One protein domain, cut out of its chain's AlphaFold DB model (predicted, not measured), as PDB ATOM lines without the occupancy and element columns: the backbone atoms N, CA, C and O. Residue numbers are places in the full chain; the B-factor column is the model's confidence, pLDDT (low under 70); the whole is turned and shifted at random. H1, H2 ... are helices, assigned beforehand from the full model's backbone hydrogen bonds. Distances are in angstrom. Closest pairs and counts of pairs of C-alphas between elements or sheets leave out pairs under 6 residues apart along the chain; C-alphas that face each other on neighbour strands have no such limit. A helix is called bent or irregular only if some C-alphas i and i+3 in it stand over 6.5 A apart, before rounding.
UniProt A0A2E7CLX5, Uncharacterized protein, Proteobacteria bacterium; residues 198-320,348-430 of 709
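This is residues 198 to 320 and 348 to 430 of the 709 residues of an uncharacterized protein of Proteobacteria bacterium (UniProt A0A2E7CLX5). An elongated bundle of helices, H1, H2, H3, H5, H6, H7 and H8, runs along the long axis, with a small head of short helices, H4, H9, H10 and H11, at one end. H1 lies within the bundle and touches most of its members, while H2 is at one side and the hairpin of H7 and H8 at the other; H5 and H6 follow each other along the length. The printed part has 206 residues with eleven named helices, H1 to H11 in order along the chain, and no named strand: it is all helix. It is compact, with a radius of gyration of the C-alphas of 18.1 A, and its C-alphas span 58 by 32 by 31 A.

H1 covers residues 198 to 220, from C-alpha 198 at (-2.125, 60.049, 51.057), and is 31.9 A long. H2, residues 224 to 246, is 33.7 A long, and H3, residues 250 to 271, is 32.4 A long with a kink of 28 degrees near residue 258. H4 covers residues 274 to 285; H5, residues 287 to 302, is 23.8 A long; H6, residues 304 to 317, is 20.6 A long. After the cut comes H7, residues 348 to 374, which begins at C-alpha 348 at (-5.798, 58.707, 28.996), is 29.2 A long and has a kink of 122 degrees near residue 355. H8, residues 379 to 395, is 23.8 A long. H9, residues 401 to 405, H10, residues 408 to 414, and H11, residues 422 to 428, are short; C-alpha 428 is at (3.297, 30.528, 20.432). Four helices are irregular: C-alphas 251 and 254 of H3 are 7.1 A apart, 288 and 291 of H5 7.1 A, 353 and 356 of H7 9.4 A, and 410 and 413 of H10 7.4 A.

H1 is the hub and touches six helices. It forms a hairpin with H2, whose residues 226 to 234 alone touch it; the closest C-alphas, of Gly 216 and Ala 226, are 5.2 A apart. H6 touches H1 through residues 198 to 205 of H1 alone, closest at the C-alphas of Ala 201 and Ser 309, 5.4 A, at a shallow tilt of 19 degrees, opposite ways. H5 touches residues 212 to 220 of H1 alone, closest at the C-alphas of Ile 220 and Leu 291, 5.9 A. H2 and H6 touch at a steep tilt of 43 degrees, with the C-alphas of Ile 238 and Gly 310 closest at 3.9 A. H3 and H7 touch at a shallow tilt of 31 degrees, opposite ways, the C-alphas of Gly 261 and Ala 364 closest at 3.6 A. H7 and H8 form a hairpin, in which residues 361 to 372 of H7 alone touch H8; the C-alphas of Val 372 and Arg 382 are closest at 5.5 A. H1 and H8 are apart. H4 and H5 form a hairpin, with the C-alphas of Trp 282 and Ser 289 closest at 5.9 A. H11 touches H9, with the C-alphas of Val 403 and Ala 427 closest at 4.9 A, and H4 and H11 only just touch, with 3 pairs of C-alphas within 8 A. H10 touches residues 218 to 220 of H1 alone, closest at the C-alphas of Ile 220 and Tyr 409, 5.6 A. Every O i to N i+4 pair is within hydrogen-bond range in H1, H4, H6, H8, H9 and H11; the counts are 18 of 19 in H2, 15 of 18 in H3, 10 of 12 in H5, 19 of 23 in H7 and 1 of 3 in H10, where 2 of 4 O i to N i+3 pairs are within range.

The two C-alphas farthest apart, of Gly 320 and Gly 430, are 60.3 A apart. Residues 321 to 347 are not printed, and C-alphas 320 and 348 are 34.0 A apart across the cut. Of the links printed whole, H10 to H11 is short and the others are tight. The mean pLDDT of the printed part is 90.7; residues 222, 223 and 420 are under 70.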
ATOM      1  N   ALA A 198      -0.716  60.225  51.401       96.06
ATOM      2  CA  ALA A 198      -2.125  60.049  51.057       96.06
ATOM      3  C   ALA A 198      -2.396  60.345  49.575       96.06
ATOM      4  O   ALA A 198      -3.092  59.577  48.921       96.06
ATOM      5  N   PHE A 199      -1.801  61.405  49.021       97.31
ATOM      6  CA  PHE A 199      -1.905  61.730  47.594       97.31
ATOM      7  C   PHE A 199      -1.392  60.585  46.707       97.31
ATOM      8  O   PHE A 199      -2.086  60.139  45.796       97.31
ATOM      9  N   ILE A 200      -0.189  60.076  46.997       98.12
ATOM     10  CA  ILE A 200       0.430  58.995  46.220       98.12
ATOM     11  C   ILE A 200      -0.316  57.672  46.410       98.12
ATOM     12  O   ILE A 200      -0.504  56.949  45.433       98.12
ATOM     13  N   ALA A 201      -0.781  57.351  47.620       97.25
ATOM     14  CA  ALA A 201      -1.588  56.154  47.861       97.25
ATOM     15  C   ALA A 201      -2.921  56.198  47.102       97.25
ATOM     16  O   ALA A 201      -3.262  55.233  46.423       97.25
ATOM     17  N   GLY A 202      -3.629  57.329  47.135       95.19
ATOM     18  CA  GLY A 202      -4.858  57.515  46.369       95.19
ATOM     19  C   GLY A 202      -4.633  57.389  44.864       95.19
ATOM     20  O   GLY A 202      -5.323  56.616  44.200       95.19
ATOM     21  N   GLY A 203      -3.620  58.086  44.337       96.38
ATOM     22  CA  GLY A 203      -3.295  58.059  42.911       96.38
ATOM     23  C   GLY A 203      -2.849  56.693  42.416       96.38
ATOM     24  O   GLY A 203      -3.332  56.231  41.388       96.38
ATOM     25  N   SER A 204      -1.981  56.011  43.165       97.00
ATOM     26  CA  SER A 204      -1.530  54.663  42.815       97.00
ATOM     27  C   SER A 204      -2.642  53.626  42.921       97.00
ATOM     28  O   SER A 204      -2.757  52.792  42.031       97.00
ATOM     29  N   SER A 205      -3.488  53.693  43.954       94.38
ATOM     30  CA  SER A 205      -4.613  52.769  44.116       94.38
ATOM     31  C   SER A 205      -5.566  52.852  42.930       94.38
ATOM     32  O   SER A 205      -5.849  51.836  42.308       94.38
ATOM     33  N   MET A 206      -6.008  54.059  42.573       92.50
ATOM     34  CA  MET A 206      -6.952  54.234  41.470       92.50
ATOM     35  C   MET A 206      -6.311  53.956  40.101       92.50
ATOM     36  O   MET A 206      -6.950  53.413  39.208       92.50
ATOM     37  N   ALA A 207      -5.026  54.275  39.926       95.12
ATOM     38  CA  ALA A 207      -4.294  53.924  38.711       95.12
ATOM     39  C   ALA A 207      -4.190  52.398  38.520       95.12
ATOM     40  O   ALA A 207      -4.463  51.886  37.433       95.12
ATOM     41  N   LEU A 208      -3.851  51.664  39.587       95.00
ATOM     42  CA  LEU A 208      -3.832  50.199  39.581       95.00
ATOM     43  C   LEU A 208      -5.225  49.620  39.317       95.00
ATOM     44  O   LEU A 208      -5.334  48.616  38.624       95.00
ATOM     45  N   GLU A 209      -6.287  50.265  39.796       92.25
ATOM     46  CA  GLU A 209      -7.666  49.840  39.548       92.25
ATOM     47  C   GLU A 209      -8.039  49.858  38.063       92.25
ATOM     48  O   GLU A 209      -8.626  48.895  37.562       92.25
ATOM     49  N   ILE A 210      -7.619  50.890  37.326       90.00
ATOM     50  CA  ILE A 210      -7.827  50.982  35.873       90.00
ATOM     51  C   ILE A 210      -7.025  49.903  35.125       90.00
ATOM     52  O   ILE A 210      -7.569  49.197  34.274       90.00
ATOM     53  N   ILE A 211      -5.744  49.736  35.467       91.75
ATOM     54  CA  ILE A 211      -4.845  48.714  34.891       91.75
ATOM     55  C   ILE A 211      -5.406  47.310  35.113       91.75
ATOM     56  O   ILE A 211      -5.421  46.474  34.211       91.75
ATOM     57  N   TRP A 212      -5.892  47.043  36.316       90.75
ATOM     58  CA  TRP A 212      -6.405  45.734  36.673       90.75
ATOM     59  C   TRP A 212      -7.795  45.456  36.131       90.75
ATOM     60  O   TRP A 212      -8.080  44.311  35.795       90.75
ATOM     61  N   SER A 213      -8.635  46.476  35.970       87.69
ATOM     62  CA  SER A 213      -9.903  46.326  35.253       87.69
ATOM     63  C   SER A 213      -9.660  45.914  33.799       87.69
ATOM     64  O   SER A 213     -10.338  45.023  33.288       87.69
ATOM     65  N   ARG A 214      -8.629  46.489  33.156       86.69
ATOM     66  CA  ARG A 214      -8.173  46.085  31.818       86.69
ATOM     67  C   ARG A 214      -7.692  44.633  31.797       86.69
ATOM     68  O   ARG A 214      -8.151  43.857  30.965       86.69
ATOM     69  N   LEU A 215      -6.818  44.250  32.727       88.88
ATOM     70  CA  LEU A 215      -6.329  42.871  32.842       88.88
ATOM     71  C   LEU A 215      -7.467  41.869  33.103       88.88
ATOM     72  O   LEU A 215      -7.499  40.796  32.507       88.88
ATOM     73  N   GLY A 216      -8.417  42.225  33.970       88.12
ATOM     74  CA  GLY A 216      -9.598  41.419  34.257       88.12
ATOM     75  C   GLY A 216     -10.435  41.172  33.004       88.12
ATOM     76  O   GLY A 216     -10.795  40.029  32.734       88.12
ATOM     77  N   ALA A 217     -10.671  42.208  32.192       83.81
ATOM     78  CA  ALA A 217     -11.388  42.073  30.924       83.81
ATOM     79  C   ALA A 217     -10.683  41.127  29.930       83.81
ATOM     80  O   ALA A 217     -11.359  40.385  29.223       83.81
ATOM     81  N   LEU A 218      -9.344  41.096  29.909       85.94
ATOM     82  CA  LEU A 218      -8.575  40.157  29.075       85.94
ATOM     83  C   LEU A 218      -8.649  38.702  29.580       85.94
ATOM     84  O   LEU A 218      -8.499  37.772  28.791       85.94
ATOM     85  N   LEU A 219      -8.868  38.487  30.883       84.00
ATOM     86  CA  LEU A 219      -8.842  37.154  31.503       84.00
ATOM     87  C   LEU A 219     -10.199  36.463  31.574       84.00
ATOM     88  O   LEU A 219     -10.275  35.257  31.360       84.00
ATOM     89  N   ILE A 220     -11.253  37.200  31.924       78.12
ATOM     90  CA  ILE A 220     -12.606  36.644  32.098       78.12
ATOM     91  C   ILE A 220     -13.592  37.116  31.025       78.12
ATOM     92  O   ILE A 220     -14.793  36.873  31.137       78.12
ATOM     93  N   GLY A 221     -13.078  37.763  29.976       71.44
ATOM     94  CA  GLY A 221     -13.856  38.376  28.905       71.44
ATOM     95  C   GLY A 221     -14.347  39.773  29.280       71.44
ATOM     96  O   GLY A 221     -14.583  40.073  30.456       71.44
ATOM     97  N   GLY A 222     -14.491  40.637  28.269       64.12
ATOM     98  CA  GLY A 222     -14.989  42.009  28.395       64.12
ATOM     99  C   GLY A 222     -16.434  42.043  28.885       64.12
ATOM    100  O   GLY A 222     -17.353  42.208  28.092       64.12
ATOM    101  N   SER A 223     -16.620  41.845  30.189       68.06
ATOM    102  CA  SER A 223     -17.911  41.736  30.858       68.06
ATOM    103  C   SER A 223     -18.024  42.741  32.001       68.06
ATOM    104  O   SER A 223     -17.034  43.115  32.639       68.06
ATOM    105  N   VAL A 224     -19.264  43.104  32.333       71.19
ATOM    106  CA  VAL A 224     -19.617  43.967  33.477       71.19
ATOM    107  C   VAL A 224     -19.085  43.411  34.809       71.19
ATOM    108  O   VAL A 224     -18.854  44.152  35.764       71.19
ATOM    109  N   TYR A 225     -18.840  42.102  34.870       84.25
ATOM    110  CA  TYR A 225     -18.371  41.411  36.066       84.25
ATOM    111  C   TYR A 225     -16.898  41.665  36.379       84.25
ATOM    112  O   TYR A 225     -16.540  41.703  37.555       84.25
ATOM    113  N   ALA A 226     -16.047  41.867  35.367       83.25
ATOM    114  CA  ALA A 226     -14.616  42.065  35.588       83.25
ATOM    115  C   ALA A 226     -14.343  43.314  36.428       83.25
ATOM    116  O   ALA A 226     -13.656  43.242  37.448       83.25
ATOM    117  N   PHE A 227     -14.969  44.430  36.056       83.88
ATOM    118  CA  PHE A 227     -14.882  45.675  36.808       83.88
ATOM    119  C   PHE A 227     -15.444  45.523  38.231       83.88
ATOM    120  O   PHE A 227     -14.792  45.914  39.196       83.88
ATOM    121  N   ALA A 228     -16.606  44.876  38.384       89.62
ATOM    122  CA  ALA A 228     -17.227  44.657  39.691       89.62
ATOM    123  C   ALA A 228     -16.340  43.839  40.649       89.62
ATOM    124  O   ALA A 228     -16.255  44.151  41.836       89.62
ATOM    125  N   VAL A 229     -15.653  42.807  40.141       91.19
ATOM    126  CA  VAL A 229     -14.697  42.016  40.931       91.19
ATOM    127  C   VAL A 229     -13.510  42.873  41.356       91.19
ATOM    128  O   VAL A 229     -13.164  42.869  42.536       91.19
ATOM    129  N   VAL A 230     -12.901  43.616  40.426       91.88
ATOM    130  CA  VAL A 230     -11.746  44.474  40.731       91.88
ATOM    131  C   VAL A 230     -12.115  45.492  41.811       91.88
ATOM    132  O   VAL A 230     -11.463  45.524  42.856       91.88
ATOM    133  N   LEU A 231     -13.207  46.236  41.625       91.00
ATOM    134  CA  LEU A 231     -13.684  47.231  42.587       91.00
ATOM    135  C   LEU A 231     -13.965  46.608  43.968       91.00
ATOM    136  O   LEU A 231     -13.540  47.138  44.996       91.00
ATOM    137  N   ALA A 232     -14.616  45.440  44.021       93.31
ATOM    138  CA  ALA A 232     -14.861  44.739  45.283       93.31
ATOM    139  C   ALA A 232     -13.553  44.343  45.996       93.31
ATOM    140  O   ALA A 232     -13.436  44.528  47.212       93.31
ATOM    141  N   VAL A 233     -12.552  43.850  45.259       93.62
ATOM    142  CA  VAL A 233     -11.227  43.502  45.801       93.62
ATOM    143  C   VAL A 233     -10.512  44.734  46.350       93.62
ATOM    144  O   VAL A 233      -9.929  44.655  47.432       93.62
ATOM    145  N   PHE A 234     -10.590  45.881  45.668       93.44
ATOM    146  CA  PHE A 234     -10.030  47.132  46.181       93.44
ATOM    147  C   PHE A 234     -10.691  47.572  47.477       93.44
ATOM    148  O   PHE A 234      -9.989  47.853  48.447       93.44
ATOM    149  N   LEU A 235     -12.025  47.597  47.527       92.31
ATOM    150  CA  LEU A 235     -12.761  48.032  48.713       92.31
ATOM    151  C   LEU A 235     -12.472  47.132  49.921       92.31
ATOM    152  O   LEU A 235     -12.194  47.631  51.015       92.31
ATOM    153  N   VAL A 236     -12.482  45.810  49.725       94.38
ATOM    154  CA  VAL A 236     -12.144  44.837  50.776       94.38
ATOM    155  C   VAL A 236     -10.677  44.970  51.186       94.38
ATOM    156  O   VAL A 236     -10.373  45.008  52.378       94.38
ATOM    157  N   GLY A 237      -9.766  45.085  50.220       95.00
ATOM    158  CA  GLY A 237      -8.339  45.235  50.479       95.00
ATOM    159  C   GLY A 237      -8.028  46.504  51.270       95.00
ATOM    160  O   GLY A 237      -7.387  46.421  52.316       95.00
ATOM    161  N   ILE A 238      -8.555  47.658  50.852       93.75
ATOM    162  CA  ILE A 238      -8.418  48.932  51.570       93.75
ATOM    163  C   ILE A 238      -8.994  48.819  52.985       93.75
ATOM    164  O   ILE A 238      -8.360  49.290  53.927       93.75
ATOM    165  N   ALA A 239     -10.141  48.158  53.174       92.81
ATOM    166  CA  ALA A 239     -10.728  47.959  54.499       92.81
ATOM    167  C   ALA A 239      -9.832  47.112  55.421       92.81
ATOM    168  O   ALA A 239      -9.559  47.507  56.558       92.81
ATOM    169  N   ILE A 240      -9.324  45.977  54.925       94.81
ATOM    170  CA  ILE A 240      -8.378  45.112  55.653       94.81
ATOM    171  C   ILE A 240      -7.098  45.887  55.982       94.81
ATOM    172  O   ILE A 240      -6.584  45.820  57.103       94.81
ATOM    173  N   GLY A 241      -6.588  46.638  55.009       95.44
ATOM    174  CA  GLY A 241      -5.421  47.493  55.153       95.44
ATOM    175  C   GLY A 241      -5.605  48.557  56.225       95.44
ATOM    176  O   GLY A 241      -4.764  48.696  57.110       95.44
ATOM    177  N   ALA A 242      -6.727  49.270  56.190       92.31
ATOM    178  CA  ALA A 242      -7.039  50.319  57.146       92.31
ATOM    179  C   ALA A 242      -7.119  49.771  58.579       92.31
ATOM    180  O   ALA A 242      -6.542  50.366  59.494       92.31
ATOM    181  N   GLU A 243      -7.754  48.614  58.779       92.56
ATOM    182  CA  GLU A 243      -7.846  47.989  60.102       92.56
ATOM    183  C   GLU A 243      -6.486  47.486  60.606       92.56
ATOM    184  O   GLU A 243      -6.149  47.661  61.780       92.56
ATOM    185  N   ARG A 244      -5.647  46.925  59.728       94.31
ATOM    186  CA  ARG A 244      -4.265  46.567  60.086       94.31
ATOM    187  C   ARG A 244      -3.439  47.798  60.445       94.31
ATOM    188  O   ARG A 244      -2.805  47.821  61.498       94.31
ATOM    189  N   GLY A 245      -3.495  48.838  59.615       93.12
ATOM    190  CA  GLY A 245      -2.772  50.093  59.817       93.12
ATOM    191  C   GLY A 245      -3.154  50.803  61.116       93.12
ATOM    192  O   GLY A 245      -2.299  51.417  61.747       93.12
ATOM    193  N   ARG A 246      -4.402  50.652  61.579       90.38
ATOM    194  CA  ARG A 246      -4.878  51.219  62.852       90.38
ATOM    195  C   ARG A 246      -4.069  50.739  64.060       90.38
ATOM    196  O   ARG A 246      -3.919  51.496  65.016       90.38
ATOM    197  N   HIS A 247      -3.548  49.514  64.013       92.12
ATOM    198  CA  HIS A 247      -2.777  48.897  65.097       92.12
ATOM    199  C   HIS A 247      -1.261  49.090  64.969       92.12
ATOM    200  O   HIS A 247      -0.519  48.703  65.868       92.12
ATOM    201  N   LEU A 248      -0.792  49.656  63.855       94.75
ATOM    202  CA  LEU A 248       0.626  49.877  63.596       94.75
ATOM    203  C   LEU A 248       1.054  51.277  64.035       94.75
ATOM    204  O   LEU A 248       0.287  52.238  63.975       94.75
ATOM    205  N   ASP A 249       2.319  51.397  64.436       94.19
ATOM    206  CA  ASP A 249       2.914  52.698  64.726       94.19
ATOM    207  C   ASP A 249       3.131  53.508  63.440       94.19
ATOM    208  O   ASP A 249       3.502  52.961  62.396       94.19
ATOM    209  N   LYS A 250       2.989  54.832  63.546       92.88
ATOM    210  CA  LYS A 250       3.127  55.785  62.439       92.88
ATOM    211  C   LYS A 250       4.471  55.690  61.691       92.88
ATOM    212  O   LYS A 250       4.527  55.991  60.500       92.88
ATOM    213  N   SER A 251       5.532  55.183  62.325       94.06
ATOM    214  CA  SER A 251       6.828  54.880  61.690       94.06
ATOM    215  C   SER A 251       6.772  53.837  60.562       94.06
ATOM    216  O   SER A 251       7.722  53.728  59.782       94.06
ATOM    217  N   HIS A 252       5.669  53.091  60.430       96.81
ATOM    218  CA  HIS A 252       5.450  52.132  59.346       96.81
ATOM    219  C   HIS A 252       4.953  52.778  58.048       96.81
ATOM    220  O   HIS A 252       4.965  52.104  57.021       96.81
ATOM    221  N   LEU A 253       4.574  54.064  58.053       97.19
ATOM    222  CA  LEU A 253       4.065  54.770  56.867       97.19
ATOM    223  C   LEU A 253       4.969  54.617  55.623       97.19
ATOM    224  O   LEU A 253       4.453  54.235  54.572       97.19
ATOM    225  N   PRO A 254       6.302  54.811  55.712       97.19
ATOM    226  CA  PRO A 254       7.194  54.628  54.567       97.19
ATOM    227  C   PRO A 254       7.186  53.192  54.034       97.19
ATOM    228  O   PRO A 254       7.250  52.970  52.831       97.19
ATOM    229  N   THR A 255       7.088  52.207  54.934       97.19
ATOM    230  CA  THR A 255       7.050  50.789  54.566       97.19
ATOM    231  C   THR A 255       5.734  50.432  53.894       97.19
ATOM    232  O   THR A 255       5.774  49.813  52.841       97.19
ATOM    233  N   ALA A 256       4.595  50.874  54.434       97.44
ATOM    234  CA  ALA A 256       3.293  50.659  53.808       97.44
ATOM    235  C   ALA A 256       3.237  51.268  52.397       97.44
ATOM    236  O   ALA A 256       2.771  50.613  51.470       97.44
ATOM    237  N   LEU A 257       3.792  52.472  52.210       97.62
ATOM    238  CA  LEU A 257       3.839  53.133  50.906       97.62
ATOM    239  C   LEU A 257       4.729  52.381  49.904       97.62
ATOM    240  O   LEU A 257       4.293  52.095  48.792       97.62
ATOM    241  N   SER A 258       5.941  51.975  50.301       98.00
ATOM    242  CA  SER A 258       6.800  51.136  49.450       98.00
ATOM    243  C   SER A 258       6.183  49.761  49.164       98.00
ATOM    244  O   SER A 258       6.390  49.214  48.081       98.00
ATOM    245  N   SER A 259       5.392  49.208  50.092       97.75
ATOM    246  CA  SER A 259       4.679  47.943  49.894       97.75
ATOM    247  C   SER A 259       3.611  48.021  48.806       97.75
ATOM    248  O   SER A 259       3.419  47.010  48.142       97.75
ATOM    249  N   ILE A 260       2.971  49.176  48.562       97.88
ATOM    250  CA  ILE A 260       2.061  49.339  47.409       97.88
ATOM    251  C   ILE A 260       2.813  48.997  46.119       97.88
ATOM    252  O   ILE A 260       2.371  48.146  45.352       97.88
ATOM    253  N   GLY A 261       3.987  49.607  45.921       96.62
ATOM    254  CA  GLY A 261       4.789  49.389  44.721       96.62
ATOM    255  C   GLY A 261       5.350  47.972  44.621       96.62
ATOM    256  O   GLY A 261       5.212  47.338  43.582       96.62
ATOM    257  N   LEU A 262       5.922  47.435  45.704       96.94
ATOM    258  CA  LEU A 262       6.460  46.069  45.695       96.94
ATOM    259  C   LEU A 262       5.369  45.028  45.413       96.94
ATOM    260  O   LEU A 262       5.589  44.119  44.620       96.94
ATOM    261  N   LEU A 263       4.187  45.171  46.022       96.50
ATOM    262  CA  LEU A 263       3.068  44.251  45.806       96.50
ATOM    263  C   LEU A 263       2.449  44.412  44.413       96.50
ATOM    264  O   LEU A 263       2.011  43.415  43.852       96.50
ATOM    265  N   ALA A 264       2.467  45.612  43.827       95.56
ATOM    266  CA  ALA A 264       2.066  45.809  42.435       95.56
ATOM    267  C   ALA A 264       3.000  45.065  41.464       95.56
ATOM    268  O   ALA A 264       2.519  44.340  40.597       95.56
ATOM    269  N   VAL A 265       4.325  45.161  41.653       94.94
ATOM    270  CA  VAL A 265       5.302  44.415  40.834       94.94
ATOM    271  C   VAL A 265       5.175  42.908  41.051       94.94
ATOM    272  O   VAL A 265       5.186  42.152  40.086       94.94
ATOM    273  N   LEU A 266       5.005  42.454  42.297       93.50
ATOM    274  CA  LEU A 266       4.739  41.040  42.592       93.50
ATOM    275  C   LEU A 266       3.439  40.551  41.935       93.50
ATOM    276  O   LEU A 266       3.390  39.422  41.454       93.50
ATOM    277  N   GLY A 267       2.417  41.405  41.846       91.75
ATOM    278  CA  GLY A 267       1.214  41.145  41.060       91.75
ATOM    279  C   GLY A 267       1.538  40.867  39.590       91.75
ATOM    280  O   GLY A 267       1.054  39.877  39.048       91.75
ATOM    281  N   CYS A 268       2.431  41.648  38.971       91.62
ATOM    282  CA  CYS A 268       2.869  41.415  37.589       91.62
ATOM    283  C   CYS A 268       3.502  40.027  37.381       91.62
ATOM    284  O   CYS A 268       3.271  39.403  36.346       91.62
ATOM    285  N   PHE A 269       4.243  39.495  38.363       90.38
ATOM    286  CA  PHE A 269       4.732  38.109  38.299       90.38
ATOM    287  C   PHE A 269       3.581  37.100  38.267       90.38
ATOM    288  O   PHE A 269       3.643  36.114  37.532       90.38
ATOM    289  N   ALA A 270       2.524  37.342  39.047       89.81
ATOM    290  CA  ALA A 270       1.354  36.472  39.076       89.81
ATOM    291  C   ALA A 270       0.591  36.486  37.744       89.81
ATOM    292  O   ALA A 270       0.048  35.451  37.363       89.81
ATOM    293  N   TRP A 271       0.601  37.600  36.998       89.38
ATOM    294  CA  TRP A 271      -0.103  37.710  35.712       89.38
ATOM    295  C   TRP A 271       0.347  36.653  34.704       89.38
ATOM    296  O   TRP A 271      -0.475  36.123  33.967       89.38
ATOM    297  N   ARG A 272       1.622  36.250  34.712       86.69
ATOM    298  CA  ARG A 272       2.115  35.158  33.856       86.69
ATOM    299  C   ARG A 272       1.337  33.850  34.054       86.69
ATOM    300  O   ARG A 272       1.130  33.089  33.109       86.69
ATOM    301  N   TRP A 273       0.905  33.600  35.286       87.62
ATOM    302  CA  TRP A 273       0.309  32.344  35.726       87.62
ATOM    303  C   TRP A 273      -1.221  32.367  35.756       87.62
ATOM    304  O   TRP A 273      -1.830  31.302  35.824       87.62
ATOM    305  N   LEU A 274      -1.862  33.541  35.667       90.12
ATOM    306  CA  LEU A 274      -3.329  33.645  35.668       90.12
ATOM    307  C   LEU A 274      -3.981  32.806  34.549       90.12
ATOM    308  O   LEU A 274      -4.860  32.004  34.872       90.12
ATOM    309  N   PRO A 275      -3.521  32.877  33.282       89.25
ATOM    310  CA  PRO A 275      -4.075  32.061  32.195       89.25
ATOM    311  C   PRO A 275      -3.951  30.549  32.460       89.25
ATOM    312  O   PRO A 275      -4.879  29.782  32.217       89.25
ATOM    313  N   HIS A 276      -2.836  30.122  33.057       89.25
ATOM    314  CA  HIS A 276      -2.578  28.727  33.421       89.25
ATOM    315  C   HIS A 276      -3.527  28.226  34.510       89.25
ATOM    316  O   HIS A 276      -4.027  27.103  34.438       89.25
ATOM    317  N   GLY A 277      -3.789  29.060  35.520       90.12
ATOM    318  CA  GLY A 277      -4.745  28.747  36.577       90.12
ATOM    319  C   GLY A 277      -6.169  28.606  36.039       90.12
ATOM    320  O   GLY A 277      -6.877  27.680  36.430       90.12
ATOM    321  N   ILE A 278      -6.562  29.468  35.094       89.06
ATOM    322  CA  ILE A 278      -7.858  29.372  34.407       89.06
ATOM    323  C   ILE A 278      -7.941  28.073  33.596       89.06
ATOM    324  O   ILE A 278      -8.901  27.328  33.766       89.06
ATOM    325  N   ALA A 279      -6.921  27.753  32.792       89.12
ATOM    326  CA  ALA A 279      -6.861  26.507  32.021       89.12
ATOM    327  C   ALA A 279      -6.927  25.251  32.901       89.12
ATOM    328  O   ALA A 279      -7.658  24.309  32.599       89.12
ATOM    329  N   THR A 280      -6.219  25.257  34.031       90.25
ATOM    330  CA  THR A 280      -6.240  24.141  34.985       90.25
ATOM    331  C   THR A 280      -7.619  23.982  35.626       90.25
ATOM    332  O   THR A 280      -8.138  22.874  35.721       90.25
ATOM    333  N   SER A 281      -8.239  25.087  36.046       90.00
ATOM    334  CA  SER A 281      -9.575  25.057  36.644       90.00
ATOM    335  C   SER A 281     -10.639  24.601  35.649       90.00
ATOM    336  O   SER A 281     -11.484  23.771  35.981       90.00
ATOM    337  N   TRP A 282     -10.539  25.060  34.402       88.62
ATOM    338  CA  TRP A 282     -11.383  24.603  33.307       88.62
ATOM    339  C   TRP A 282     -11.312  23.089  33.123       88.62
ATOM    340  O   TRP A 282     -12.343  22.431  33.016       88.62
ATOM    341  N   ALA A 283     -10.107  22.514  33.156       89.25
ATOM    342  CA  ALA A 283      -9.916  21.072  33.042       89.25
ATOM    343  C   ALA A 283     -10.616  20.281  34.159       89.25
ATOM    344  O   ALA A 283     -11.058  19.155  33.938       89.25
ATOM    345  N   TRP A 284     -10.694  20.845  35.367       90.06
ATOM    346  CA  TRP A 284     -11.248  20.166  36.542       90.06
ATOM    347  C   TRP A 284     -12.753  20.376  36.709       90.06
ATOM    348  O   TRP A 284     -13.452  19.475  37.165       90.06
ATOM    349  N   PHE A 285     -13.248  21.566  36.367       90.44
ATOM    350  CA  PHE A 285     -14.596  22.018  36.713       90.44
ATOM    351  C   PHE A 285     -15.445  22.423  35.499       90.44
ATOM    352  O   PHE A 285     -16.623  22.740  35.660       90.44
ATOM    353  N   GLY A 286     -14.879  22.405  34.290       87.38
ATOM    354  CA  GLY A 286     -15.578  22.724  33.048       87.38
ATOM    355  C   GLY A 286     -15.842  24.215  32.841       87.38
ATOM    356  O   GLY A 286     -15.205  25.082  33.447       87.38
ATOM    357  N   ASP A 287     -16.808  24.512  31.972       81.94
ATOM    358  CA  ASP A 287     -17.050  25.852  31.431       81.94
ATOM    359  C   ASP A 287     -17.486  26.893  32.467       81.94
ATOM    360  O   ASP A 287     -17.016  28.034  32.463       81.94
ATOM    361  N   GLY A 288     -18.327  26.482  33.415       83.31
ATOM    362  CA  GLY A 288     -18.823  27.339  34.493       83.31
ATOM    363  C   GLY A 288     -17.751  27.821  35.479       83.31
ATOM    364  O   GLY A 288     -18.034  28.679  36.315       83.31
ATOM    365  N   SER A 289     -16.526  27.293  35.401       87.75
ATOM    366  CA  SER A 289     -15.436  27.622  36.325       87.75
ATOM    367  C   SER A 289     -14.715  28.930  36.005       87.75
ATOM    368  O   SER A 289     -14.079  29.498  36.895       87.75
ATOM    369  N   LEU A 290     -14.825  29.435  34.774       85.75
ATOM    370  CA  LEU A 290     -13.999  30.530  34.264       85.75
ATOM    371  C   LEU A 290     -14.158  31.820  35.075       85.75
ATOM    372  O   LEU A 290     -13.173  32.372  35.563       85.75
ATOM    373  N   LEU A 291     -15.400  32.265  35.280       86.31
ATOM    374  CA  LEU A 291     -15.685  33.499  36.011       86.31
ATOM    375  C   LEU A 291     -15.339  33.390  37.512       86.31
ATOM    376  O   LEU A 291     -14.598  34.250  37.992       86.31
ATOM    377  N   PRO A 292     -15.778  32.355  38.264       89.62
ATOM    378  CA  PRO A 292     -15.379  32.188  39.663       89.62
ATOM    379  C   PRO A 292     -13.864  32.061  39.850       89.62
ATOM    380  O   PRO A 292     -13.293  32.695  40.736       89.62
ATOM    381  N   THR A 293     -13.198  31.277  38.998       90.31
ATOM    382  CA  THR A 293     -11.745  31.070  39.075       90.31
ATOM    383  C   THR A 293     -11.003  32.354  38.768       90.31
ATOM    384  O   THR A 293     -10.136  32.752  39.539       90.31
ATOM    385  N   GLY A 294     -11.358  33.025  37.671       88.56
ATOM    386  CA  GLY A 294     -10.753  34.296  37.312       88.56
ATOM    387  C   GLY A 294     -10.945  35.328  38.418       88.56
ATOM    388  O   GLY A 294      -9.978  35.973  38.804       88.56
ATOM    389  N   ALA A 295     -12.135  35.403  39.024       89.06
ATOM    390  CA  ALA A 295     -12.380  36.296  40.150       89.06
ATOM    391  C   ALA A 295     -11.476  35.990  41.355       89.06
ATOM    392  O   ALA A 295     -10.877  36.906  41.917       89.06
ATOM    393  N   VAL A 296     -11.326  34.717  41.734       92.25
ATOM    394  CA  VAL A 296     -10.457  34.300  42.847       92.25
ATOM    395  C   VAL A 296      -8.984  34.574  42.543       92.25
ATOM    396  O   VAL A 296      -8.289  35.164  43.371       92.25
ATOM    397  N   LEU A 297      -8.498  34.181  41.365       91.69
ATOM    398  CA  LEU A 297      -7.097  34.354  40.984       91.69
ATOM    399  C   LEU A 297      -6.725  35.835  40.855       91.69
ATOM    400  O   LEU A 297      -5.685  36.239  41.376       91.69
ATOM    401  N   LEU A 298      -7.593  36.652  40.248       89.38
ATOM    402  CA  LEU A 298      -7.443  38.110  40.213       89.38
ATOM    403  C   LEU A 298      -7.409  38.680  41.631       89.38
ATOM    404  O   LEU A 298      -6.499  39.434  41.965       89.38
ATOM    405  N   SER A 299      -8.341  38.264  42.496       90.56
ATOM    406  CA  SER A 299      -8.385  38.717  43.891       90.56
ATOM    407  C   SER A 299      -7.074  38.435  44.623       90.56
ATOM    408  O   SER A 299      -6.528  39.325  45.270       90.56
ATOM    409  N   ILE A 300      -6.532  37.222  44.493       90.81
ATOM    410  CA  ILE A 300      -5.272  36.830  45.137       90.81
ATOM    411  C   ILE A 300      -4.093  37.617  44.557       90.81
ATOM    412  O   ILE A 300      -3.275  38.137  45.316       90.81
ATOM    413  N   ALA A 301      -4.016  37.733  43.230       90.38
ATOM    414  CA  ALA A 301      -2.927  38.430  42.551       90.38
ATOM    415  C   ALA A 301      -2.901  39.935  42.857       90.38
ATOM    416  O   ALA A 301      -1.835  40.548  42.828       90.38
ATOM    417  N   MET A 302      -4.059  40.532  43.151       88.94
ATOM    418  CA  MET A 302      -4.212  41.986  43.223       88.94
ATOM    419  C   MET A 302      -4.432  42.523  44.639       88.94
ATOM    420  O   MET A 302      -4.114  43.681  44.883       88.94
ATOM    421  N   ALA A 303      -4.902  41.719  45.603       90.12
ATOM    422  CA  ALA A 303      -5.280  42.201  46.940       90.12
ATOM    423  C   ALA A 303      -4.140  42.865  47.736       90.12
ATOM    424  O   ALA A 303      -4.402  43.686  48.617       90.12
ATOM    425  N   GLY A 304      -2.876  42.549  47.439       94.88
ATOM    426  CA  GLY A 304      -1.727  43.074  48.178       94.88
ATOM    427  C   GLY A 304      -1.624  44.604  48.168       94.88
ATOM    428  O   GLY A 304      -1.522  45.222  49.232       94.88
ATOM    429  N   ALA A 305      -1.663  45.235  46.991       96.06
ATOM    430  CA  ALA A 305      -1.469  46.686  46.896       96.06
ATOM    431  C   ALA A 305      -2.629  47.504  47.508       96.06
ATOM    432  O   ALA A 305      -2.338  48.450  48.240       96.06
ATOM    433  N   PRO A 306      -3.917  47.141  47.326       96.06
ATOM    434  CA  PRO A 306      -5.035  47.778  48.023       96.06
ATOM    435  C   PRO A 306      -4.940  47.655  49.548       96.06
ATOM    436  O   PRO A 306      -5.206  48.624  50.257       96.06
ATOM    437  N   ILE A 307      -4.487  46.505  50.072       97.31
ATOM    438  CA  ILE A 307      -4.217  46.340  51.512       97.31
ATOM    439  C   ILE A 307      -3.117  47.303  51.970       97.31
ATOM    440  O   ILE A 307      -3.257  47.962  53.001       97.31
ATOM    441  N   ALA A 308      -2.030  47.433  51.210       97.62
ATOM    442  CA  ALA A 308      -0.982  48.402  51.518       97.62
ATOM    443  C   ALA A 308      -1.482  49.855  51.456       97.62
ATOM    444  O   ALA A 308      -1.181  50.637  52.358       97.62
ATOM    445  N   SER A 309      -2.314  50.189  50.470       96.88
ATOM    446  CA  SER A 309      -2.951  51.504  50.334       96.88
ATOM    447  C   SER A 309      -3.848  51.839  51.534       96.88
ATOM    448  O   SER A 309      -3.695  52.893  52.156       96.88
ATOM    449  N   GLY A 310      -4.695  50.897  51.964       95.12
ATOM    450  CA  GLY A 310      -5.501  51.051  53.177       95.12
ATOM    451  C   GLY A 310      -4.656  51.263  54.437       95.12
ATOM    452  O   GLY A 310      -4.985  52.110  55.271       95.12
ATOM    453  N   MET A 311      -3.525  50.553  54.566       97.38
ATOM    454  CA  MET A 311      -2.583  50.767  55.674       97.38
ATOM    455  C   MET A 311      -1.998  52.181  55.655       97.38
ATOM    456  O   MET A 311      -1.933  52.813  56.711       97.38
ATOM    457  N   VAL A 312      -1.598  52.688  54.482       97.69
ATOM    458  CA  VAL A 312      -1.081  54.059  54.329       97.69
ATOM    459  C   VAL A 312      -2.093  55.074  54.846       97.69
ATOM    460  O   VAL A 312      -1.722  55.933  55.645       97.69
ATOM    461  N   PHE A 313      -3.366  54.944  54.471       93.25
ATOM    462  CA  PHE A 313      -4.405  55.872  54.915       93.25
ATOM    463  C   PHE A 313      -4.528  55.927  56.449       93.25
ATOM    464  O   PHE A 313      -4.457  57.008  57.041       93.25
ATOM    465  N   SER A 314      -4.618  54.772  57.119       93.44
ATOM    466  CA  SER A 314      -4.673  54.716  58.590       93.44
ATOM    467  C   SER A 314      -3.409  55.258  59.262       93.44
ATOM    468  O   SER A 314      -3.489  55.944  60.280       93.44
ATOM    469  N   LEU A 315      -2.234  55.004  58.688       95.75
ATOM    470  CA  LEU A 315      -0.964  55.514  59.211       95.75
ATOM    471  C   LEU A 315      -0.823  57.032  59.022       95.75
ATOM    472  O   LEU A 315      -0.207  57.702  59.856       95.75
ATOM    473  N   CYS A 316      -1.411  57.599  57.967       95.19
ATOM    474  CA  CYS A 316      -1.515  59.044  57.790       95.19
ATOM    475  C   CYS A 316      -2.400  59.686  58.867       95.19
ATOM    476  O   CYS A 316      -2.046  60.751  59.373       95.19
ATOM    477  N   LEU A 317      -3.495  59.032  59.282       90.75
ATOM    478  CA  LEU A 317      -4.347  59.527  60.374       90.75
ATOM    479  C   LEU A 317      -3.565  59.669  61.691       90.75
ATOM    480  O   LEU A 317      -3.725  60.675  62.380       90.75
ATOM    481  N   HIS A 318      -2.665  58.729  62.004       91.31
ATOM    482  CA  HIS A 318      -1.816  58.773  63.209       91.31
ATOM    483  C   HIS A 318      -0.798  59.923  63.229       91.31
ATOM    484  O   HIS A 318      -0.213  60.218  64.273       91.31
ATOM    485  N   HIS A 319      -0.547  60.563  62.086       91.12
ATOM    486  CA  HIS A 319       0.319  61.738  61.992       91.12
ATOM    487  C   HIS A 319      -0.424  63.059  62.214       91.12
ATOM    488  O   HIS A 319       0.234  64.083  62.393       91.12
ATOM    489  N   GLY A 320      -1.757  63.061  62.160       88.00
ATOM    490  CA  GLY A 320      -2.544  64.273  62.338       88.00
ATOM    491  C   GLY A 320      -2.653  64.691  63.803       88.00
ATOM    492  O   GLY A 320      -2.835  63.862  64.692       88.00
ATOM    493  N   VAL A 348      -5.886  57.862  30.201       85.06
ATOM    494  CA  VAL A 348      -5.798  58.707  28.996       85.06
ATOM    495  C   VAL A 348      -4.384  58.748  28.409       85.06
ATOM    496  O   VAL A 348      -4.238  58.859  27.196       85.06
ATOM    497  N   PHE A 349      -3.327  58.662  29.232       89.50
ATOM    498  CA  PHE A 349      -1.959  58.933  28.760       89.50
ATOM    499  C   PHE A 349      -0.971  57.782  28.940       89.50
ATOM    500  O   PHE A 349      -0.290  57.430  27.978       89.50
ATOM    501  N   LEU A 350      -0.828  57.231  30.150       93.12
ATOM    502  CA  LEU A 350       0.232  56.252  30.420       93.12
ATOM    503  C   LEU A 350      -0.061  54.910  29.756       93.12
ATOM    504  O   LEU A 350       0.803  54.394  29.053       93.12
ATOM    505  N   MET A 351      -1.275  54.375  29.923       90.06
ATOM    506  CA  MET A 351      -1.625  53.067  29.371       90.06
ATOM    507  C   MET A 351      -1.567  53.056  27.833       90.06
ATOM    508  O   MET A 351      -0.852  52.198  27.319       90.06
ATOM    509  N   PRO A 352      -2.158  54.025  27.095       88.44
ATOM    510  CA  PRO A 352      -2.087  54.022  25.633       88.44
ATOM    511  C   PRO A 352      -0.673  54.163  25.047       88.44
ATOM    512  O   PRO A 352      -0.417  53.748  23.918       88.44
ATOM    513  N   LYS A 353       0.258  54.781  25.790       91.50
ATOM    514  CA  LYS A 353       1.639  55.019  25.329       91.50
ATOM    515  C   LYS A 353       2.631  53.951  25.771       91.50
ATOM    516  O   LYS A 353       3.595  53.694  25.058       91.50
ATOM    517  N   LEU A 354       2.456  53.403  26.971       92.50
ATOM    518  CA  LEU A 354       3.454  52.559  27.632       92.50
ATOM    519  C   LEU A 354       2.974  51.116  27.829       92.50
ATOM    520  O   LEU A 354       3.798  50.244  28.110       92.50
ATOM    521  N   GLY A 355       1.674  50.859  27.693       90.44
ATOM    522  CA  GLY A 355       1.047  49.575  27.987       90.44
ATOM    523  C   GLY A 355       0.850  49.320  29.484       90.44
ATOM    524  O   GLY A 355       1.302  50.076  30.354       90.44
ATOM    525  N   ILE A 356       0.160  48.223  29.795       90.25
ATOM    526  CA  ILE A 356      -0.286  47.861  31.156       90.25
ATOM    527  C   ILE A 356       0.904  47.639  32.117       90.25
ATOM    528  O   ILE A 356       0.918  48.164  33.237       90.25
ATOM    529  N   VAL A 357       1.934  46.902  31.684       92.38
ATOM    530  CA  VAL A 357       3.078  46.526  32.540       92.38
ATOM    531  C   VAL A 357       3.955  47.728  32.879       92.38
ATOM    532  O   VAL A 357       4.171  48.008  34.057       92.38
ATOM    533  N   ASN A 358       4.419  48.484  31.880       93.88
ATOM    534  CA  ASN A 358       5.310  49.623  32.128       93.88
ATOM    535  C   ASN A 358       4.626  50.708  32.962       93.88
ATOM    536  O   ASN A 358       5.247  51.288  33.853       93.88
ATOM    537  N   THR A 359       3.332  50.938  32.732       95.25
ATOM    538  CA  THR A 359       2.544  51.858  33.559       95.25
ATOM    539  C   THR A 359       2.525  51.407  35.023       95.25
ATOM    540  O   THR A 359       2.762  52.217  35.921       95.25
ATOM    541  N   THR A 360       2.354  50.105  35.276       95.56
ATOM    542  CA  THR A 360       2.415  49.526  36.630       95.56
ATOM    543  C   THR A 360       3.788  49.712  37.272       95.56
ATOM    544  O   THR A 360       3.871  50.106  38.436       95.56
ATOM    545  N   LEU A 361       4.873  49.494  36.520       96.31
ATOM    546  CA  LEU A 361       6.242  49.684  37.012       96.31
ATOM    547  C   LEU A 361       6.533  51.143  37.380       96.31
ATOM    548  O   LEU A 361       7.180  51.397  38.396       96.31
ATOM    549  N   ILE A 362       6.022  52.103  36.605       97.31
ATOM    550  CA  ILE A 362       6.154  53.534  36.908       97.31
ATOM    551  C   ILE A 362       5.407  53.882  38.196       97.31
ATOM    552  O   ILE A 362       5.989  54.495  39.092       97.31
ATOM    553  N   ILE A 363       4.149  53.454  38.332       97.62
ATOM    554  CA  ILE A 363       3.350  53.691  39.547       97.62
ATOM    555  C   ILE A 363       4.033  53.062  40.768       97.62
ATOM    556  O   ILE A 363       4.145  53.698  41.822       97.62
ATOM    557  N   ALA A 364       4.540  51.836  40.622       97.56
ATOM    558  CA  ALA A 364       5.277  51.149  41.671       97.56
ATOM    559  C   ALA A 364       6.553  51.904  42.064       97.56
ATOM    560  O   ALA A 364       6.796  52.122  43.255       97.56
ATOM    561  N   GLY A 365       7.324  52.362  41.076       98.00
ATOM    562  CA  GLY A 365       8.519  53.173  41.275       98.00
ATOM    563  C   GLY A 365       8.222  54.473  42.021       98.00
ATOM    564  O   GLY A 365       8.933  54.801  42.968       98.00
ATOM    565  N   VAL A 366       7.133  55.170  41.681       98.12
ATOM    566  CA  VAL A 366       6.692  56.390  42.381       98.12
ATOM    567  C   VAL A 366       6.365  56.105  43.851       98.12
ATOM    568  O   VAL A 366       6.810  56.848  44.731       98.12
ATOM    569  N   CYS A 367       5.649  55.017  44.147       98.31
ATOM    570  CA  CYS A 367       5.336  54.625  45.526       98.31
ATOM    571  C   CYS A 367       6.603  54.304  46.327       98.31
ATOM    572  O   CYS A 367       6.769  54.757  47.462       98.31
ATOM    573  N   ILE A 368       7.524  53.546  45.728       97.88
ATOM    574  CA  ILE A 368       8.769  53.119  46.373       97.88
ATOM    575  C   ILE A 368       9.697  54.304  46.607       97.88
ATOM    576  O   ILE A 368      10.171  54.473  47.731       97.88
ATOM    577  N   LEU A 369       9.899  55.149  45.594       97.69
ATOM    578  CA  LEU A 369      10.709  56.358  45.697       97.69
ATOM    579  C   LEU A 369      10.156  57.279  46.786       97.69
ATOM    580  O   LEU A 369      10.903  57.701  47.665       97.69
ATOM    581  N   THR A 370       8.843  57.525  46.790       97.25
ATOM    582  CA  THR A 370       8.208  58.360  47.816       97.25
ATOM    583  C   THR A 370       8.395  57.756  49.204       97.25
ATOM    584  O   THR A 370       8.830  58.457  50.115       97.25
ATOM    585  N   GLY A 371       8.144  56.452  49.365       96.81
ATOM    586  CA  GLY A 371       8.355  55.735  50.624       96.81
ATOM    587  C   GLY A 371       9.797  55.843  51.122       96.81
ATOM    588  O   GLY A 371      10.031  56.145  52.288       96.81
ATOM    589  N   VAL A 372      10.786  55.695  50.244       96.81
ATOM    590  CA  VAL A 372      12.208  55.830  50.589       96.81
ATOM    591  C   VAL A 372      12.573  57.263  50.985       96.81
ATOM    592  O   VAL A 372      13.282  57.446  51.978       96.81
ATOM    593  N   LEU A 373      12.070  58.267  50.259       96.00
ATOM    594  CA  LEU A 373      12.352  59.682  50.511       96.00
ATOM    595  C   LEU A 373      11.772  60.175  51.843       96.00
ATOM    596  O   LEU A 373      12.428  60.941  52.545       96.00
ATOM    597  N   ILE A 374      10.575  59.717  52.226       94.94
ATOM    598  CA  ILE A 374       9.948  60.106  53.503       94.94
ATOM    599  C   ILE A 374      10.446  59.288  54.703       94.94
ATOM    600  O   ILE A 374      10.113  59.595  55.851       94.94
ATOM    601  N   SER A 375      11.215  58.225  54.462       93.81
ATOM    602  CA  SER A 375      11.662  57.305  55.503       93.81
ATOM    603  C   SER A 375      12.797  57.883  56.346       93.81
ATOM    604  O   SER A 375      13.837  58.285  55.829       93.81
ATOM    605  N   LYS A 376      12.645  57.813  57.674       92.62
ATOM    606  CA  LYS A 376      13.736  58.034  58.644       92.62
ATOM    607  C   LYS A 376      14.484  56.741  59.011       92.62
ATOM    608  O   LYS A 376      15.267  56.736  59.956       92.62
ATOM    609  N   LYS A 377      14.216  55.629  58.312       91.19
ATOM    610  CA  LYS A 377      14.890  54.342  58.552       91.19
ATOM    611  C   LYS A 377      16.353  54.383  58.090       91.19
ATOM    612  O   LYS A 377      16.792  55.312  57.408       91.19
ATOM    613  N   SER A 378      17.114  53.354  58.469       93.56
ATOM    614  CA  SER A 378      18.533  53.230  58.123       93.56
ATOM    615  C   SER A 378      18.772  53.331  56.610       93.56
ATOM    616  O   SER A 378      17.912  52.989  55.794       93.56
ATOM    617  N   VAL A 379      19.967  53.794  56.222       93.88
ATOM    618  CA  VAL A 379      20.412  53.784  54.813       93.88
ATOM    619  C   VAL A 379      20.283  52.376  54.230       93.88
ATOM    620  O   VAL A 379      19.791  52.235  53.117       93.88
ATOM    621  N   LEU A 380      20.611  51.344  55.017       95.12
ATOM    622  CA  LEU A 380      20.457  49.949  54.613       95.12
ATOM    623  C   LEU A 380      19.014  49.621  54.213       95.12
ATOM    624  O   LEU A 380      18.813  49.112  53.124       95.12
ATOM    625  N   TRP A 381      18.000  49.977  55.014       95.69
ATOM    626  CA  TRP A 381      16.596  49.718  54.654       95.69
ATOM    627  C   TRP A 381      16.198  50.397  53.336       95.69
ATOM    628  O   TRP A 381      15.530  49.790  52.499       95.69
ATOM    629  N   ARG A 382      16.630  51.648  53.135       95.00
ATOM    630  CA  ARG A 382      16.350  52.419  51.913       95.00
ATOM    631  C   ARG A 382      16.997  51.776  50.687       95.00
ATOM    632  O   ARG A 382      16.312  51.534  49.697       95.00
ATOM    633  N   VAL A 383      18.282  51.435  50.786       95.00
ATOM    634  CA  VAL A 383      19.031  50.762  49.715       95.00
ATOM    635  C   VAL A 383      18.454  49.378  49.438       95.00
ATOM    636  O   VAL A 383      18.198  49.074  48.283       95.00
ATOM    637  N   SER A 384      18.164  48.571  50.461       95.12
ATOM    638  CA  SER A 384      17.558  47.245  50.297       95.12
ATOM    639  C   SER A 384      16.181  47.307  49.639       95.12
ATOM    640  O   SER A 384      15.866  46.441  48.835       95.12
ATOM    641  N   THR A 385      15.373  48.331  49.933       93.94
ATOM    642  CA  THR A 385      14.051  48.506  49.308       93.94
ATOM    643  C   THR A 385      14.182  48.843  47.821       93.94
ATOM    644  O   THR A 385      13.539  48.198  46.994       93.94
ATOM    645  N   CYS A 386      15.046  49.801  47.463       95.81
ATOM    646  CA  CYS A 386      15.321  50.121  46.060       95.81
ATOM    647  C   CYS A 386      15.967  48.941  45.326       95.81
ATOM    648  O   CYS A 386      15.588  48.637  44.204       95.81
ATOM    649  N   PHE A 387      16.913  48.254  45.966       96.56
ATOM    650  CA  PHE A 387      17.590  47.092  45.401       96.56
ATOM    651  C   PHE A 387      16.619  45.938  45.158       96.56
ATOM    652  O   PHE A 387      16.651  45.345  44.087       96.56
ATOM    653  N   LEU A 388      15.710  45.665  46.100       96.38
ATOM    654  CA  LEU A 388      14.656  44.670  45.918       96.38
ATOM    655  C   LEU A 388      13.737  45.040  44.752       96.38
ATOM    656  O   LEU A 388      13.431  44.179  43.939       96.38
ATOM    657  N   PHE A 389      13.324  46.304  44.640       95.81
ATOM    658  CA  PHE A 389      12.536  46.766  43.496       95.81
ATOM    659  C   PHE A 389      13.276  46.566  42.176       95.81
ATOM    660  O   PHE A 389      12.715  45.986  41.254       95.81
ATOM    661  N   THR A 390      14.543  46.978  42.102       95.75
ATOM    662  CA  THR A 390      15.373  46.771  40.915       95.75
ATOM    663  C   THR A 390      15.489  45.288  40.585       95.75
ATOM    664  O   THR A 390      15.255  44.923  39.440       95.75
ATOM    665  N   ILE A 391      15.755  44.424  41.573       96.50
ATOM    666  CA  ILE A 391      15.779  42.968  41.383       96.50
ATOM    667  C   ILE A 391      14.447  42.484  40.812       96.50
ATOM    668  O   ILE A 391      14.445  41.809  39.789       96.50
ATOM    669  N   LEU A 392      13.321  42.840  41.433       94.31
ATOM    670  CA  LEU A 392      12.001  42.407  40.979       94.31
ATOM    671  C   LEU A 392      11.706  42.884  39.553       94.31
ATOM    672  O   LEU A 392      11.208  42.098  38.762       94.31
ATOM    673  N   CYS A 393      12.066  44.117  39.197       93.19
ATOM    674  CA  CYS A 393      11.928  44.625  37.832       93.19
ATOM    675  C   CYS A 393      12.835  43.883  36.841       93.19
ATOM    676  O   CYS A 393      12.408  43.602  35.728       93.19
ATOM    677  N   THR A 394      14.069  43.541  37.231       92.44
ATOM    678  CA  THR A 394      15.007  42.804  36.363       92.44
ATOM    679  C   THR A 394      14.652  41.329  36.198       92.44
ATOM    680  O   THR A 394      14.925  40.752  35.153       92.44
ATOM    681  N   LEU A 395      14.055  40.717  37.224       93.56
ATOM    682  CA  LEU A 395      13.599  39.328  37.207       93.56
ATOM    683  C   LEU A 395      12.180  39.188  36.653       93.56
ATOM    684  O   LEU A 395      11.709  38.061  36.497       93.56
ATOM    685  N   LEU A 396      11.486  40.305  36.413       90.56
ATOM    686  CA  LEU A 396      10.123  40.289  35.913       90.56
ATOM    687  C   LEU A 396      10.108  39.533  34.579       90.56
ATOM    688  O   LEU A 396      10.859  39.901  33.671       90.56
ATOM    689  N   PRO A 397       9.286  38.476  34.440       82.81
ATOM    690  CA  PRO A 397       9.183  37.774  33.174       82.81
ATOM    691  C   PRO A 397       8.719  38.752  32.095       82.81
ATOM    692  O   PRO A 397       7.921  39.654  32.364       82.81
ATOM    693  N   SER A 398       9.209  38.559  30.869       81.69
ATOM    694  CA  SER A 398       8.731  39.323  29.721       81.69
ATOM    695  C   SER A 398       7.210  39.229  29.653       81.69
ATOM    696  O   SER A 398       6.650  38.136  29.767       81.69
ATOM    697  N   TRP A 399       6.556  40.378  29.486       86.00
ATOM    698  CA  TRP A 399       5.116  40.435  29.288       86.00
ATOM    699  C   TRP A 399       4.756  39.654  28.031       86.00
ATOM    700  O   TRP A 399       5.044  40.086  26.914       86.00
ATOM    701  N   ASP A 400       4.176  38.478  28.235       86.44
ATOM    702  CA  ASP A 400       3.824  37.582  27.151       86.44
ATOM    703  C   ASP A 400       2.476  37.991  26.568       86.44
ATOM    704  O   ASP A 400       1.410  37.501  26.946       86.44
ATOM    705  N   VAL A 401       2.553  38.964  25.668       86.56
ATOM    706  CA  VAL A 401       1.403  39.532  24.974       86.56
ATOM    707  C   VAL A 401       0.598  38.454  24.251       86.56
ATOM    708  O   VAL A 401      -0.629  38.521  24.245       86.56
ATOM    709  N   ALA A 402       1.261  37.457  23.660       87.19
ATOM    710  CA  ALA A 402       0.609  36.450  22.830       87.19
ATOM    711  C   ALA A 402      -0.403  35.612  23.628       87.19
ATOM    712  O   ALA A 402      -1.491  35.302  23.138       87.19
ATOM    713  N   VAL A 403      -0.105  35.330  24.900       87.44
ATOM    714  CA  VAL A 403      -1.008  34.594  25.801       87.44
ATOM    715  C   VAL A 403      -2.331  35.336  26.032       87.44
ATOM    716  O   VAL A 403      -3.376  34.710  26.191       87.44
ATOM    717  N   TYR A 404      -2.308  36.668  26.030       86.75
ATOM    718  CA  TYR A 404      -3.503  37.493  26.222       86.75
ATOM    719  C   TYR A 404      -4.180  37.862  24.897       86.75
ATOM    720  O   TYR A 404      -5.407  37.898  24.815       86.75
ATOM    721  N   ALA A 405      -3.393  38.081  23.843       84.56
ATOM    722  CA  ALA A 405      -3.867  38.419  22.502       84.56
ATOM    723  C   ALA A 405      -4.616  37.270  21.808       84.56
ATOM    724  O   ALA A 405      -5.304  37.498  20.822       84.56
ATOM    725  N   THR A 406      -4.503  36.040  22.308       78.19
ATOM    726  CA  THR A 406      -5.190  34.870  21.742       78.19
ATOM    727  C   THR A 406      -6.598  34.641  22.279       78.19
ATOM    728  O   THR A 406      -7.277  33.741  21.786       78.19
ATOM    729  N   GLY A 407      -7.045  35.422  23.270       83.12
ATOM    730  CA  GLY A 407      -8.400  35.305  23.812       83.12
ATOM    731  C   GLY A 407      -8.623  33.980  24.531       83.12
ATOM    732  O   GLY A 407      -9.486  33.187  24.166       83.12
ATOM    733  N   LEU A 408      -7.851  33.702  25.586       81.81
ATOM    734  CA  LEU A 408      -8.033  32.452  26.333       81.81
ATOM    735  C   LEU A 408      -9.491  32.273  26.795       81.81
ATOM    736  O   LEU A 408     -10.031  31.174  26.731       81.81
ATOM    737  N   TYR A 409     -10.149  33.351  27.224       80.94
ATOM    738  CA  TYR A 409     -11.473  33.272  27.836       80.94
ATOM    739  C   TYR A 409     -12.584  32.735  26.915       80.94
ATOM    740  O   TYR A 409     -13.578  32.216  27.427       80.94
ATOM    741  N   ASN A 410     -12.439  32.870  25.591       80.44
ATOM    742  CA  ASN A 410     -13.397  32.369  24.601       80.44
ATOM    743  C   ASN A 410     -12.869  31.186  23.775       80.44
ATOM    744  O   ASN A 410     -13.663  30.545  23.091       80.44
ATOM    745  N   ARG A 411     -11.563  30.887  23.825       83.69
ATOM    746  CA  ARG A 411     -10.935  29.829  23.008       83.69
ATOM    747  C   ARG A 411     -10.341  28.675  23.806       83.69
ATOM    748  O   ARG A 411      -9.842  27.718  23.226       83.69
ATOM    749  N   ILE A 412     -10.437  28.706  25.133       82.81
ATOM    750  CA  ILE A 412      -9.974  27.612  25.998       82.81
ATOM    751  C   ILE A 412     -10.621  26.263  25.653       82.81
ATOM    752  O   ILE A 412      -9.979  25.226  25.779       82.81
ATOM    753  N   GLY A 413     -11.863  26.261  25.159       78.94
ATOM    754  CA  GLY A 413     -12.539  25.049  24.690       78.94
ATOM    755  C   GLY A 413     -11.933  24.433  23.420       78.94
ATOM    756  O   GLY A 413     -12.201  23.271  23.136       78.94
ATOM    757  N   GLU A 414     -11.111  25.177  22.676       81.00
ATOM    758  CA  GLU A 414     -10.422  24.711  21.464       81.00
ATOM    759  C   GLU A 414      -9.087  24.013  21.772       81.00
ATOM    760  O   GLU A 414      -8.407  23.526  20.866       81.00
ATOM    761  N   PHE A 415      -8.674  23.982  23.040       82.12
ATOM    762  CA  PHE A 415      -7.394  23.413  23.432       82.12
ATOM    763  C   PHE A 415      -7.372  21.895  23.202       82.12
ATOM    764  O   PHE A 415      -8.284  21.171  23.597       82.12
ATOM    765  N   VAL A 416      -6.289  21.404  22.587       77.81
ATOM    766  CA  VAL A 416      -6.086  19.965  22.319       77.81
ATOM    767  C   VAL A 416      -5.868  19.177  23.616       77.81
ATOM    768  O   VAL A 416      -6.287  18.028  23.732       77.81
ATOM    769  N   ASP A 417      -5.212  19.800  24.594       80.25
ATOM    770  CA  ASP A 417      -5.044  19.303  25.954       80.25
ATOM    771  C   ASP A 417      -5.110  20.478  26.940       80.25
ATOM    772  O   ASP A 417      -4.991  21.631  26.543       80.25
ATOM    773  N   PHE A 418      -5.288  20.202  28.232       80.81
ATOM    774  CA  PHE A 418      -5.292  21.234  29.278       80.81
ATOM    775  C   PHE A 418      -4.046  21.164  30.163       80.81
ATOM    776  O   PHE A 418      -4.086  21.475  31.356       80.81
ATOM    777  N   SER A 419      -2.924  20.700  29.608       77.44
ATOM    778  CA  SER A 419      -1.660  20.703  30.334       77.44
ATOM    779  C   SER A 419      -1.209  22.145  30.611       77.44
ATOM    780  O   SER A 419      -1.567  23.061  29.870       77.44
ATOM    781  N   PRO A 420      -0.341  22.382  31.611       68.69
ATOM    782  CA  PRO A 420       0.247  23.705  31.822       68.69
ATOM    783  C   PRO A 420       0.969  24.260  30.585       68.69
ATOM    784  O   PRO A 420       1.157  25.461  30.479       68.69
ATOM    785  N   ARG A 421       1.372  23.407  29.633       82.00
ATOM    786  CA  ARG A 421       1.980  23.854  28.376       82.00
ATOM    787  C   ARG A 421       0.951  24.232  27.314       82.00
ATOM    788  O   ARG A 421       1.326  24.937  26.391       82.00
ATOM    789  N   ALA A 422      -0.308  23.813  27.424       85.19
ATOM    790  CA  ALA A 422      -1.340  24.087  26.425       85.19
ATOM    791  C   ALA A 422      -1.500  25.582  26.141       85.19
ATOM    792  O   ALA A 422      -1.559  25.981  24.984       85.19
ATOM    793  N   VAL A 423      -1.487  26.399  27.200       87.12
ATOM    794  CA  VAL A 423      -1.560  27.863  27.108       87.12
ATOM    795  C   VAL A 423      -0.413  28.411  26.257       87.12
ATOM    796  O   VAL A 423      -0.649  29.166  25.321       87.12
ATOM    797  N   GLU A 424       0.817  27.978  26.533       88.31
ATOM    798  CA  GLU A 424       2.005  28.397  25.781       88.31
ATOM    799  C   GLU A 424       1.981  27.923  24.338       88.31
ATOM    800  O   GLU A 424       2.293  28.681  23.427       88.31
ATOM    801  N   ARG A 425       1.593  26.667  24.118       86.88
ATOM    802  CA  ARG A 425       1.513  26.102  22.774       86.88
ATOM    803  C   ARG A 425       0.484  26.852  21.939       86.88
ATOM    804  O   ARG A 425       0.766  27.197  20.802       86.88
ATOM    805  N   PHE A 426      -0.672  27.162  22.514       85.69
ATOM    806  CA  PHE A 426      -1.700  27.946  21.839       85.69
ATOM    807  C   PHE A 426      -1.237  29.377  21.528       85.69
ATOM    808  O   PHE A 426      -1.510  29.909  20.452       85.69
ATOM    809  N   ALA A 427      -0.498  29.988  22.457       87.25
ATOM    810  CA  ALA A 427       0.025  31.338  22.310       87.25
ATOM    811  C   ALA A 427       1.201  31.450  21.326       87.25
ATOM    812  O   ALA A 427       1.363  32.505  20.729       87.25
ATOM    813  N   HIS A 428       2.014  30.405  21.144       89.06
ATOM    814  CA  HIS A 428       3.297  30.528  20.432       89.06
ATOM    815  C   HIS A 428       3.515  29.545  19.280       89.06
ATOM    816  O   HIS A 428       4.452  29.728  18.507       89.06
ATOM    817  N   GLU A 429       2.711  28.487  19.139       88.81
ATOM    818  CA  GLU A 429       2.889  27.517  18.051       88.81
ATOM    819  C   GLU A 429       2.001  27.842  16.840       88.81
ATOM    820  O   GLU A 429       0.775  27.894  16.924       88.81
ATOM    821  N   GLY A 430       2.623  27.958  15.662       88.06
ATOM    822  CA  GLY A 430       1.930  28.001  14.369       88.06
ATOM    823  C   GLY A 430       1.488  29.389  13.899       88.06
ATOM    824  O   GLY A 430       0.807  29.481  12.867       88.06
TER     825      GLY A 430